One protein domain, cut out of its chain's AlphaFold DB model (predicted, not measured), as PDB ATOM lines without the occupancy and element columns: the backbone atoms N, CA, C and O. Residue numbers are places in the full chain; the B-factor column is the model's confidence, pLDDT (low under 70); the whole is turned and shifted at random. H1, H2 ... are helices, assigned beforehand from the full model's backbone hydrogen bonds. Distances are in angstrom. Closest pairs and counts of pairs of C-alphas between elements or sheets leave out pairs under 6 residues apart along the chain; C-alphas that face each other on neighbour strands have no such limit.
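Overview. This is residues 283 to 368 of the 369 residues of an uncharacterized protein of Parcubacteria group bacterium GW2011_GWA1_40_21 (UniProt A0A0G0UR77). A long helix, H4, runs along one edge of a flat body made largely of loops; its first part passes near the two shorter helices H2 and H3, and residues 360 to 368, of which 360 to 365 belong to H4, stick out free. The small helix H1 lies toward the opposite edge, away from H4, and a long loop, residues 331 to 347, swings out at the other end of the long axis before H4 begins. The printed part has 86 residues with four named helices in the order H1, H2, H3, H4 and no named strand. Its class is all helix, with 40 of the 86 residues, under half, in named elements. The whole is compact, with a radius of gyration of the C-alphas of 13.5 A, and spans 45 by 34 by 18 A.

Along the chain. Start at Gly 283 and read on to C-alpha 291 at (593.867, 442.668, 396.716), where H1 begins; it covers residues 291 to 295 and is 6.2 A long from first to last C-alpha. Next look at residues 299 to 304, which form H2, 8.7 A long. H3 follows at residues 320 to 330, 15.4 A long, and begins at C-alpha 320 at (593.782, 433.542, 391.939). Last comes H4, residues 348 to 365 and 25.6 A long; find its final C-alpha, Ser 365, at (605.986, 425.300, 406.626).

Arrangement. Begin at H1, which touches H3: their closest C-alphas, those of Tyr 294 and Phe 320, are 5.3 A apart. H1 is apart from both H2 and H4. H2 and H3 are close but not clearly touching, with the C-alphas of Phe 302 and Asn 322 closest at 6.2 A; they run the same way at a steep tilt of 38 degrees, only just past shallow. H2 and H4 only just touch, with 3 pairs of C-alphas within 8 A, through residues 349 to 353 of H4 alone. Their closest C-alphas are those of Asn 303 and Asn 352, 7.4 A apart, and they run opposite ways at a shallow tilt of 8 degrees. H3 and H4 also only just touch, again with 3 pairs, through residues 352 to 355 of H4 alone; the C-alphas of Leu 325 and Ala 355 are closest at 7.4 A, and the two run opposite ways at a steep tilt of 46 degrees. In H1, H2, H3 and H4 every O i to N i+4 pair is within hydrogen-bond range.

Size, cuts and confidence. Look at Lys 340 and Ile 368 for the two C-alphas farthest apart, 45.6 A. Residues 360 to 368, of which 360 to 365 belong to H4, stand free; the body without them spans 35 by 31 by 18 A. The printed part has no cut. The link from H1 to H2 is tight, while those from H2 to H3, 15 residues, and from H3 to H4, 17 residues, are long. The mean pLDDT of the printed part is 79.1; the model's confidence is under 70 at residues 333 to 346 and 366 to 368.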
ATOM      1  N   GLY A 283     584.088 440.237 377.209       76.56
ATOM      2  CA  GLY A 283     584.118 440.916 378.508       76.56
ATOM      3  C   GLY A 283     583.677 440.024 379.675       76.56
ATOM      4  O   GLY A 283     584.089 440.273 380.805       76.56
ATOM      5  N   ALA A 284     582.927 438.947 379.408       80.94
ATOM      6  CA  ALA A 284     582.544 437.955 380.412       80.94
ATOM      7  C   ALA A 284     583.748 437.205 381.014       80.94
ATOM      8  O   ALA A 284     583.665 436.710 382.135       80.94
ATOM      9  N   LEU A 285     584.890 437.162 380.320       82.31
ATOM     10  CA  LEU A 285     586.116 436.554 380.835       82.31
ATOM     11  C   LEU A 285     586.814 437.419 381.893       82.31
ATOM     12  O   LEU A 285     587.622 436.893 382.654       82.31
ATOM     13  N   LYS A 286     586.483 438.713 382.004       84.56
ATOM     14  CA  LYS A 286     587.101 439.602 382.995       84.56
ATOM     15  C   LYS A 286     586.717 439.200 384.421       84.56
ATOM     16  O   LYS A 286     585.565 438.882 384.709       84.56
ATOM     17  N   VAL A 287     587.702 439.256 385.310       88.38
ATOM     18  CA  VAL A 287     587.570 439.039 386.758       88.38
ATOM     19  C   VAL A 287     588.073 440.270 387.509       88.38
ATOM     20  O   VAL A 287     588.753 441.124 386.934       88.38
ATOM     21  N   GLY A 288     587.722 440.384 388.789       86.75
ATOM     22  CA  GLY A 288     588.175 441.497 389.625       86.75
ATOM     23  C   GLY A 288     589.703 441.561 389.763       86.75
ATOM     24  O   GLY A 288     590.376 440.533 389.811       86.75
ATOM     25  N   ASN A 289     590.240 442.779 389.872       89.81
ATOM     26  CA  ASN A 289     591.665 443.053 390.093       89.81
ATOM     27  C   ASN A 289     591.880 443.817 391.413       89.81
ATOM     28  O   ASN A 289     592.435 444.912 391.444       89.81
ATOM     29  N   ASN A 290     591.368 443.262 392.511       93.81
ATOM     30  CA  ASN A 290     591.541 443.796 393.859       93.81
ATOM     31  C   ASN A 290     592.467 442.895 394.679       93.81
ATOM     32  O   ASN A 290     592.625 441.711 394.389       93.81
ATOM     33  N   ILE A 291     593.011 443.423 395.779       93.31
ATOM     34  CA  ILE A 291     593.867 442.668 396.716       93.31
ATOM     35  C   ILE A 291     593.200 441.353 397.157       93.31
ATOM     36  O   ILE A 291     593.851 440.310 397.225       93.31
ATOM     37  N   SER A 292     591.884 441.366 397.388       92.88
ATOM     38  CA  SER A 292     591.121 440.172 397.760       92.88
ATOM     39  C   SER A 292     591.160 439.069 396.700       92.88
ATOM     40  O   SER A 292     591.134 437.901 397.065       92.88
ATOM     41  N   ASN A 293     591.251 439.404 395.408       94.12
ATOM     42  CA  ASN A 293     591.347 438.413 394.332       94.12
ATOM     43  C   ASN A 293     592.665 437.624 394.400       94.12
ATOM     44  O   ASN A 293     592.703 436.464 393.997       94.12
ATOM     45  N   TYR A 294     593.723 438.222 394.954       92.56
ATOM     46  CA  TYR A 294     595.048 437.607 395.068       92.56
ATOM     47  C   TYR A 294     595.320 436.967 396.428       92.56
ATOM     48  O   TYR A 294     596.118 436.038 396.505       92.56
ATOM     49  N   LEU A 295     594.697 437.456 397.505       91.81
ATOM     50  CA  LEU A 295     594.965 436.971 398.864       91.81
ATOM     51  C   LEU A 295     593.913 435.993 399.392       91.81
ATOM     52  O   LEU A 295     594.224 435.192 400.271       91.81
ATOM     53  N   ARG A 296     592.673 436.036 398.889       91.12
ATOM     54  CA  ARG A 296     591.615 435.138 399.363       91.12
ATOM     55  C   ARG A 296     591.782 433.746 398.759       91.12
ATOM     56  O   ARG A 296     591.972 433.602 397.552       91.12
ATOM     57  N   PHE A 297     591.627 432.736 399.609       91.00
ATOM     58  CA  PHE A 297     591.422 431.352 399.206       91.00
ATOM     59  C   PHE A 297     590.096 430.851 399.784       91.00
ATOM     60  O   PHE A 297     589.917 430.813 401.000       91.00
ATOM     61  N   ASP A 298     589.151 430.508 398.914       90.19
ATOM     62  CA  ASP A 298     587.810 430.080 399.313       90.19
ATOM     63  C   ASP A 298     587.726 428.548 399.355       90.19
ATOM     64  O   ASP A 298     587.552 427.898 398.322       90.19
ATOM     65  N   VAL A 299     587.897 427.967 400.547       88.94
ATOM     66  CA  VAL A 299     587.945 426.507 400.755       88.94
ATOM     67  C   VAL A 299     586.619 425.836 400.393       88.94
ATOM     68  O   VAL A 299     586.604 424.750 399.811       88.94
ATOM     69  N   GLU A 300     585.496 426.480 400.712       87.00
ATOM     70  CA  GLU A 300     584.164 425.935 400.460       87.00
ATOM     71  C   GLU A 300     583.914 425.813 398.954       87.00
ATOM     72  O   GLU A 300     583.574 424.738 398.452       87.00
ATOM     73  N   MET A 301     584.171 426.888 398.208       85.06
ATOM     74  CA  MET A 301     584.048 426.902 396.752       85.06
ATOM     75  C   MET A 301     585.080 425.991 396.072       85.06
ATOM     76  O   MET A 301     584.822 425.421 395.006       85.06
ATOM     77  N   PHE A 302     586.257 425.825 396.679       85.19
ATOM     78  CA  PHE A 302     587.276 424.909 396.182       85.19
ATOM     79  C   PHE A 302     586.814 423.445 396.221       85.19
ATOM     80  O   PHE A 302     587.049 422.715 395.259       85.19
ATOM     81  N   ASN A 303     586.107 423.043 397.280       82.50
ATOM     82  CA  ASN A 303     585.644 421.666 397.474       82.50
ATOM     83  C   ASN A 303     584.293 421.365 396.805       82.50
ATOM     84  O   ASN A 303     584.092 420.244 396.346       82.50
ATOM     85  N   LYS A 304     583.377 422.342 396.720       79.44
ATOM     86  CA  LYS A 304     582.043 422.136 396.121       79.44
ATOM     87  C   LYS A 304     582.085 421.856 394.617       79.44
ATOM     88  O   LYS A 304     581.321 421.028 394.134       79.44
ATOM     89  N   LYS A 305     582.958 422.546 393.876       80.56
ATOM     90  CA  LYS A 305     583.160 422.330 392.435       80.56
ATOM     91  C   LYS A 305     584.616 421.979 392.171       80.56
ATOM     92  O   LYS A 305     585.465 422.855 392.233       80.56
ATOM     93  N   VAL A 306     584.911 420.718 391.871       80.75
ATOM     94  CA  VAL A 306     586.294 420.264 391.622       80.75
ATOM     95  C   VAL A 306     586.868 420.882 390.343       80.75
ATOM     96  O   VAL A 306     588.021 421.307 390.310       80.75
ATOM     97  N   PHE A 307     586.038 420.978 389.309       82.50
ATOM     98  CA  PHE A 307     586.383 421.594 388.036       82.50
ATOM     99  C   PHE A 307     586.140 423.105 388.061       82.50
ATOM    100  O   PHE A 307     585.379 423.623 388.886       82.50
ATOM    101  N   THR A 308     586.811 423.821 387.162       86.06
ATOM    102  CA  THR A 308     586.640 425.264 387.004       86.06
ATOM    103  C   THR A 308     586.484 425.621 385.538       86.06
ATOM    104  O   THR A 308     587.013 424.945 384.658       86.06
ATOM    105  N   SER A 309     585.767 426.711 385.299       84.81
ATOM    106  CA  SER A 309     585.536 427.269 383.976       84.81
ATOM    107  C   SER A 309     586.018 428.715 383.956       84.81
ATOM    108  O   SER A 309     585.780 429.441 384.930       84.81
ATOM    109  N   PRO A 310     586.629 429.176 382.853       85.12
ATOM    110  CA  PRO A 310     586.930 430.583 382.667       85.12
ATOM    111  C   PRO A 310     585.654 431.417 382.511       85.12
ATOM    112  O   PRO A 310     585.750 432.630 382.549       85.12
ATOM    113  N   TRP A 311     584.469 430.812 382.376       84.69
ATOM    114  CA  TRP A 311     583.202 431.518 382.148       84.69
ATOM    115  C   TRP A 311     582.264 431.540 383.359       84.69
ATOM    116  O   TRP A 311     581.320 432.326 383.380       84.69
ATOM    117  N   VAL A 312     582.491 430.682 384.360       84.25
ATOM    118  CA  VAL A 312     581.536 430.459 385.459       84.25
ATOM    119  C   VAL A 312     582.182 430.743 386.812       84.25
ATOM    120  O   VAL A 312     583.146 430.093 387.216       84.25
ATOM    121  N   ASP A 313     581.594 431.674 387.560       86.25
ATOM    122  CA  ASP A 313     582.134 432.135 388.846       86.25
ATOM    123  C   ASP A 313     582.052 431.095 389.965       86.25
ATOM    124  O   ASP A 313     582.901 431.088 390.854       86.25
ATOM    125  N   GLY A 314     581.094 430.166 389.898       81.12
ATOM    126  CA  GLY A 314     580.888 429.133 390.922       81.12
ATOM    127  C   GLY A 314     582.083 428.193 391.140       81.12
ATOM    128  O   GLY A 314     582.124 427.490 392.146       81.12
ATOM    129  N   GLY A 315     583.058 428.177 390.223       79.12
ATOM    130  CA  GLY A 315     584.330 427.460 390.371       79.12
ATOM    131  C   GLY A 315     585.417 428.241 391.123       79.12
ATOM    132  O   GLY A 315     586.469 427.679 391.424       79.12
ATOM    133  N   GLY A 316     585.188 429.511 391.462       87.69
ATOM    134  CA  GLY A 316     586.166 430.359 392.147       87.69
ATOM    135  C   GLY A 316     587.183 431.011 391.228       87.69
ATOM    136  O   GLY A 316     588.259 431.374 391.693       87.69
ATOM    137  N   ARG A 317     586.844 431.212 389.947       90.12
ATOM    138  CA  ARG A 317     587.717 431.897 388.975       90.12
ATOM    139  C   ARG A 317     588.089 433.329 389.367       90.12
ATOM    140  O   ARG A 317     589.102 433.844 388.919       90.12
ATOM    141  N   GLN A 318     587.291 433.946 390.240       92.12
ATOM    142  CA  GLN A 318     587.548 435.274 390.794       92.12
ATOM    143  C   GLN A 318     588.746 435.294 391.762       92.12
ATOM    144  O   GLN A 318     589.301 436.361 392.012       92.12
ATOM    145  N   TYR A 319     589.142 434.149 392.332       93.94
ATOM    146  CA  TYR A 319     590.241 434.055 393.293       93.94
ATOM    147  C   TYR A 319     591.430 433.327 392.671       93.94
ATOM    148  O   TYR A 319     591.332 432.158 392.293       93.94
ATOM    149  N   PHE A 320     592.570 434.012 392.604       92.62
ATOM    150  CA  PHE A 320     593.782 433.542 391.939       92.62
ATOM    151  C   PHE A 320     594.202 432.148 392.409       92.62
ATOM    152  O   PHE A 320     594.411 431.264 391.585       92.62
ATOM    153  N   TRP A 321     594.280 431.921 393.723       91.38
ATOM    154  CA  TRP A 321     594.737 430.643 394.275       91.38
ATOM    155  C   TRP A 321     593.750 429.499 394.031       91.38
ATOM    156  O   TRP A 321     594.179 428.388 393.717       91.38
ATOM    157  N   ASN A 322     592.440 429.762 394.108       91.62
ATOM    158  CA  ASN A 322     591.421 428.773 393.751       91.62
ATOM    159  C   ASN A 322     591.564 428.366 392.282       91.62
ATOM    160  O   ASN A 322     591.630 427.175 391.975       91.62
ATOM    161  N   TYR A 323     591.637 429.354 391.389       91.56
ATOM    162  CA  TYR A 323     591.724 429.118 389.955       91.56
ATOM    163  C   TYR A 323     593.039 428.440 389.565       91.56
ATOM    164  O   TYR A 323     593.025 427.445 388.844       91.56
ATOM    165  N   LEU A 324     594.173 428.910 390.096       91.19
ATOM    166  CA  LEU A 324     595.497 428.342 389.852       91.19
ATOM    167  C   LEU A 324     595.561 426.871 390.262       91.19
ATOM    168  O   LEU A 324     596.002 426.037 389.477       91.19
ATOM    169  N   LEU A 325     595.119 426.529 391.475       90.31
ATOM    170  CA  LEU A 325     595.199 425.149 391.953       90.31
ATOM    171  C   LEU A 325     594.288 424.222 391.140       90.31
ATOM    172  O   LEU A 325     594.752 423.168 390.703       90.31
ATOM    173  N   LYS A 326     593.046 424.628 390.847       89.19
ATOM    174  CA  LYS A 326     592.125 423.814 390.033       89.19
ATOM    175  C   LYS A 326     592.630 423.617 388.609       89.19
ATOM    176  O   LYS A 326     592.710 422.483 388.137       89.19
ATOM    177  N   THR A 327     593.041 424.697 387.944       88.94
ATOM    178  CA  THR A 327     593.575 424.616 386.576       88.94
ATOM    179  C   THR A 327     594.906 423.867 386.522       88.94
ATOM    180  O   THR A 327     595.171 423.168 385.546       88.94
ATOM    181  N   SER A 328     595.719 423.898 387.586       89.88
ATOM    182  CA  SER A 328     596.936 423.083 387.655       89.88
ATOM    183  C   SER A 328     596.646 421.581 387.686       89.88
ATOM    184  O   SER A 328     597.463 420.799 387.201       89.88
ATOM    185  N   LEU A 329     595.507 421.164 388.251       88.38
ATOM    186  CA  LEU A 329     595.101 419.763 388.326       88.38
ATOM    187  C   LEU A 329     594.396 419.322 387.052       88.38
ATOM    188  O   LEU A 329     594.790 418.334 386.446       88.38
ATOM    189  N   PHE A 330     593.361 420.046 386.646       85.62
ATOM    190  CA  PHE A 330     592.440 419.576 385.617       85.62
ATOM    191  C   PHE A 330     592.298 420.549 384.455       85.62
ATOM    192  O   PHE A 330     591.456 420.323 383.608       85.62
ATOM    193  N   GLY A 331     593.094 421.613 384.372       83.12
ATOM    194  CA  GLY A 331     592.910 422.642 383.351       83.12
ATOM    195  C   GLY A 331     591.564 423.366 383.469       83.12
ATOM    196  O   GLY A 331     590.927 423.387 384.521       83.12
ATOM    197  N   GLU A 332     591.152 423.975 382.364       76.25
ATOM    198  CA  GLU A 332     589.908 424.736 382.219       76.25
ATOM    199  C   GLU A 332     588.809 423.878 381.576       76.25
ATOM    200  O   GLU A 332     588.169 424.277 380.599       76.25
ATOM    201  N   PHE A 333     588.634 422.647 382.061       69.75
ATOM    202  CA  PHE A 333     587.557 421.772 381.603       69.75
ATOM    203  C   PHE A 333     586.440 421.803 382.628       69.75
ATOM    204  O   PHE A 333     586.628 421.369 383.762       69.75
ATOM    205  N   ASP A 334     585.280 422.295 382.212       62.06
ATOM    206  CA  ASP A 334     584.051 422.094 382.956       62.06
ATOM    207  C   ASP A 334     583.423 420.782 382.490       62.06
ATOM    208  O   ASP A 334     583.201 420.578 381.296       62.06
ATOM    209  N   THR A 335     583.162 419.860 383.410       55.41
ATOM    210  CA  THR A 335     582.395 418.661 383.068       55.41
ATOM    211  C   THR A 335     580.923 418.993 382.865       55.41
ATOM    212  O   THR A 335     580.250 418.216 382.211       55.41
ATOM    213  N   ASP A 336     580.425 420.147 383.329       50.38
ATOM    214  CA  ASP A 336     579.027 420.551 383.123       50.38
ATOM    215  C   ASP A 336     578.703 420.753 381.620       50.38
ATOM    216  O   ASP A 336     577.554 420.585 381.207       50.38
ATOM    217  N   SER A 337     579.701 421.035 380.764       46.84
ATOM    218  CA  SER A 337     579.532 421.080 379.299       46.84
ATOM    219  C   SER A 337     579.686 419.718 378.605       46.84
ATOM    220  O   SER A 337     579.234 419.568 377.471       46.84
ATOM    221  N   TYR A 338     580.267 418.718 379.279       46.25
ATOM    222  CA  TYR A 338     580.506 417.371 378.739       46.25
ATOM    223  C   TYR A 338     579.652 416.268 379.380       46.25
ATOM    224  O   TYR A 338     579.573 415.176 378.821       46.25
ATOM    225  N   ASP A 339     578.992 416.522 380.510       40.16
ATOM    226  CA  ASP A 339     578.306 415.495 381.280       40.16
ATOM    227  C   ASP A 339     577.016 416.025 381.925       40.16
ATOM    228  O   ASP A 339     577.005 416.642 382.989       40.16
ATOM    229  N   LYS A 340     575.874 415.719 381.296       39.97
ATOM    230  CA  LYS A 340     574.540 415.855 381.912       39.97
ATOM    231  C   LYS A 340     574.300 414.817 383.030       39.97
ATOM    232  O   LYS A 340     573.172 414.710 383.509       39.97
ATOM    233  N   LYS A 341     575.303 414.019 383.434       38.06
ATOM    234  CA  LYS A 341     575.165 412.916 384.400       38.06
ATOM    235  C   LYS A 341     576.305 412.851 385.429       38.06
ATOM    236  O   LYS A 341     576.828 411.782 385.713       38.06
ATOM    237  N   GLY A 342     576.606 413.971 386.086       45.47
ATOM    238  CA  GLY A 342     577.483 413.983 387.264       45.47
ATOM    239  C   GLY A 342     578.963 413.784 386.930       45.47
ATOM    240  O   GLY A 342     579.322 413.369 385.841       45.47
ATOM    241  N   SER A 343     579.844 414.152 387.862       47.91
ATOM    242  CA  SER A 343     581.291 414.155 387.629       47.91
ATOM    243  C   SER A 343     581.800 412.768 387.182       47.91
ATOM    244  O   SER A 343     581.755 411.836 387.987       47.91
ATOM    245  N   PRO A 344     582.370 412.619 385.968       53.09
ATOM    246  CA  PRO A 344     582.855 411.325 385.480       53.09
ATOM    247  C   PRO A 344     584.115 410.826 386.210       53.09
ATOM    248  O   PRO A 344     584.669 409.787 385.858       53.09
ATOM    249  N   TRP A 345     584.617 411.579 387.200       64.81
ATOM    250  CA  TRP A 345     585.888 411.318 387.867       64.81
ATOM    251  C   TRP A 345     585.698 411.207 389.384       64.81
ATOM    252  O   TRP A 345     586.089 412.126 390.104       64.81
ATOM    253  N   PRO A 346     585.163 410.089 389.913       65.06
ATOM    254  CA  PRO A 346     585.043 409.858 391.359       65.06
ATOM    255  C   PRO A 346     586.349 410.070 392.149       65.06
ATOM    256  O   PRO A 346     586.319 410.355 393.342       65.06
ATOM    257  N   TRP A 347     587.507 409.995 391.486       73.69
ATOM    258  CA  TRP A 347     588.832 410.238 392.068       73.69
ATOM    259  C   TRP A 347     589.220 411.725 392.136       73.69
ATOM    260  O   TRP A 347     590.115 412.089 392.900       73.69
ATOM    261  N   ALA A 348     588.576 412.594 391.349       78.12
ATOM    262  CA  ALA A 348     588.952 414.000 391.223       78.12
ATOM    263  C   ALA A 348     588.789 414.753 392.549       78.12
ATOM    264  O   ALA A 348     589.663 415.538 392.906       78.12
ATOM    265  N   THR A 349     587.748 414.445 393.329       79.19
ATOM    266  CA  THR A 349     587.542 415.013 394.672       79.19
ATOM    267  C   THR A 349     588.704 414.693 395.615       79.19
ATOM    268  O   THR A 349     589.180 415.576 396.325       79.19
ATOM    269  N   TYR A 350     589.219 413.459 395.584       83.25
ATOM    270  CA  TYR A 350     590.355 413.054 396.419       83.25
ATOM    271  C   TYR A 350     591.651 413.746 395.999       83.25
ATOM    272  O   TYR A 350     592.412 414.206 396.847       83.25
ATOM    273  N   ILE A 351     591.893 413.860 394.692       82.69
ATOM    274  CA  ILE A 351     593.066 414.563 394.161       82.69
ATOM    275  C   ILE A 351     593.003 416.060 394.502       82.69
ATOM    276  O   ILE A 351     594.013 416.645 394.891       82.69
ATOM    277  N   ASN A 352     591.816 416.665 394.417       82.62
ATOM    278  CA  ASN A 352     591.584 418.052 394.808       82.62
ATOM    279  C   ASN A 352     591.858 418.262 396.308       82.62
ATOM    280  O   ASN A 352     592.576 419.185 396.688       82.62
ATOM    281  N   GLY A 353     591.373 417.350 397.159       83.75
ATOM    282  CA  GLY A 353     591.672 417.342 398.592       83.75
ATOM    283  C   GLY A 353     593.167 417.174 398.894       83.75
ATOM    284  O   GLY A 353     593.707 417.884 399.739       83.75
ATOM    285  N   LEU A 354     593.873 416.300 398.170       84.62
ATOM    286  CA  LEU A 354     595.324 416.145 398.310       84.62
ATOM    287  C   LEU A 354     596.070 417.436 397.943       84.62
ATOM    288  O   LEU A 354     596.982 417.841 398.662       84.62
ATOM    289  N   ALA A 355     595.680 418.100 396.854       82.38
ATOM    290  CA  ALA A 355     596.278 419.371 396.452       82.38
ATOM    291  C   ALA A 355     596.063 420.467 397.505       82.38
ATOM    292  O   ALA A 355     596.995 421.214 397.801       82.38
ATOM    293  N   LEU A 356     594.875 420.514 398.118       85.12
ATOM    294  CA  LEU A 356     594.564 421.405 399.236       85.12
ATOM    295  C   LEU A 356     595.508 421.161 400.426       85.12
ATOM    296  O   LEU A 356     596.108 422.101 400.948       85.12
ATOM    297  N   VAL A 357     595.681 419.897 400.830       86.25
ATOM    298  CA  VAL A 357     596.579 419.516 401.934       86.25
ATOM    299  C   VAL A 357     598.021 419.913 401.625       86.25
ATOM    300  O   VAL A 357     598.688 420.508 402.472       86.25
ATOM    301  N   LEU A 358     598.507 419.634 400.412       84.69
ATOM    302  CA  LEU A 358     599.852 420.024 399.987       84.69
ATOM    303  C   LEU A 358     600.035 421.548 400.009       84.69
ATOM    304  O   LEU A 358     601.043 422.028 400.526       84.69
ATOM    305  N   PHE A 359     599.058 422.303 399.503       82.81
ATOM    306  CA  PHE A 359     599.094 423.764 399.474       82.81
ATOM    307  C   PHE A 359     599.222 424.361 400.879       82.81
ATOM    308  O   PHE A 359     600.148 425.133 401.138       82.81
ATOM    309  N   PHE A 360     598.361 423.948 401.814       84.75
ATOM    310  CA  PHE A 360     598.430 424.442 403.189       84.75
ATOM    311  C   PHE A 360     599.689 423.967 403.914       84.75
ATOM    312  O   PHE A 360     600.291 424.754 404.637       84.75
ATOM    313  N   THR A 361     600.150 422.736 403.678       85.00
ATOM    314  CA  THR A 361     601.406 422.242 404.268       85.00
ATOM    315  C   THR A 361     602.586 423.128 403.869       85.00
ATOM    316  O   THR A 361     603.398 423.490 404.719       85.00
ATOM    317  N   VAL A 362     602.668 423.530 402.596       79.19
ATOM    318  CA  VAL A 362     603.715 424.445 402.123       79.19
ATOM    319  C   VAL A 362     603.579 425.810 402.792       79.19
ATOM    320  O   VAL A 362     604.559 426.292 403.352       79.19
ATOM    321  N   ILE A 363     602.384 426.405 402.804       78.56
ATOM    322  CA  ILE A 363     602.160 427.714 403.436       78.56
ATOM    323  C   ILE A 363     602.566 427.687 404.911       78.56
ATOM    324  O   ILE A 363     603.360 428.521 405.334       78.56
ATOM    325  N   PHE A 364     602.088 426.711 405.685       78.88
ATOM    326  CA  PHE A 364     602.403 426.611 407.110       78.88
ATOM    327  C   PHE A 364     603.877 426.295 407.370       78.88
ATOM    328  O   PHE A 364     604.432 426.789 408.347       78.88
ATOM    329  N   SER A 365     604.549 425.557 406.481       75.25
ATOM    330  CA  SER A 365     605.986 425.300 406.626       75.25
ATOM    331  C   SER A 365     606.839 426.574 406.570       75.25
ATOM    332  O   SER A 365     607.881 426.617 407.214       75.25
ATOM    333  N   PHE A 366     606.384 427.629 405.881       58.97
ATOM    334  CA  PHE A 366     607.064 428.931 405.860       58.97
ATOM    335  C   PHE A 366     606.880 429.754 407.140       58.97
ATOM    336  O   PHE A 366     607.641 430.688 407.349       58.97
ATOM    337  N   PHE A 367     605.895 429.428 407.982       58.53
ATOM    338  CA  PHE A 367     605.654 430.125 409.253       58.53
ATOM    339  C   PHE A 367     606.304 429.432 410.459       58.53
ATOM    340  O   PHE A 367     606.288 429.979 411.558       58.53
ATOM    341  N   ILE A 368     606.840 428.223 410.271       52.12
ATOM    342  CA  ILE A 368     607.454 427.408 411.333       52.12
ATOM    343  C   ILE A 368     608.991 427.583 411.377       52.12
ATOM    344  O   ILE A 368     609.630 427.155 412.337       52.12
TER     345      ILE A 368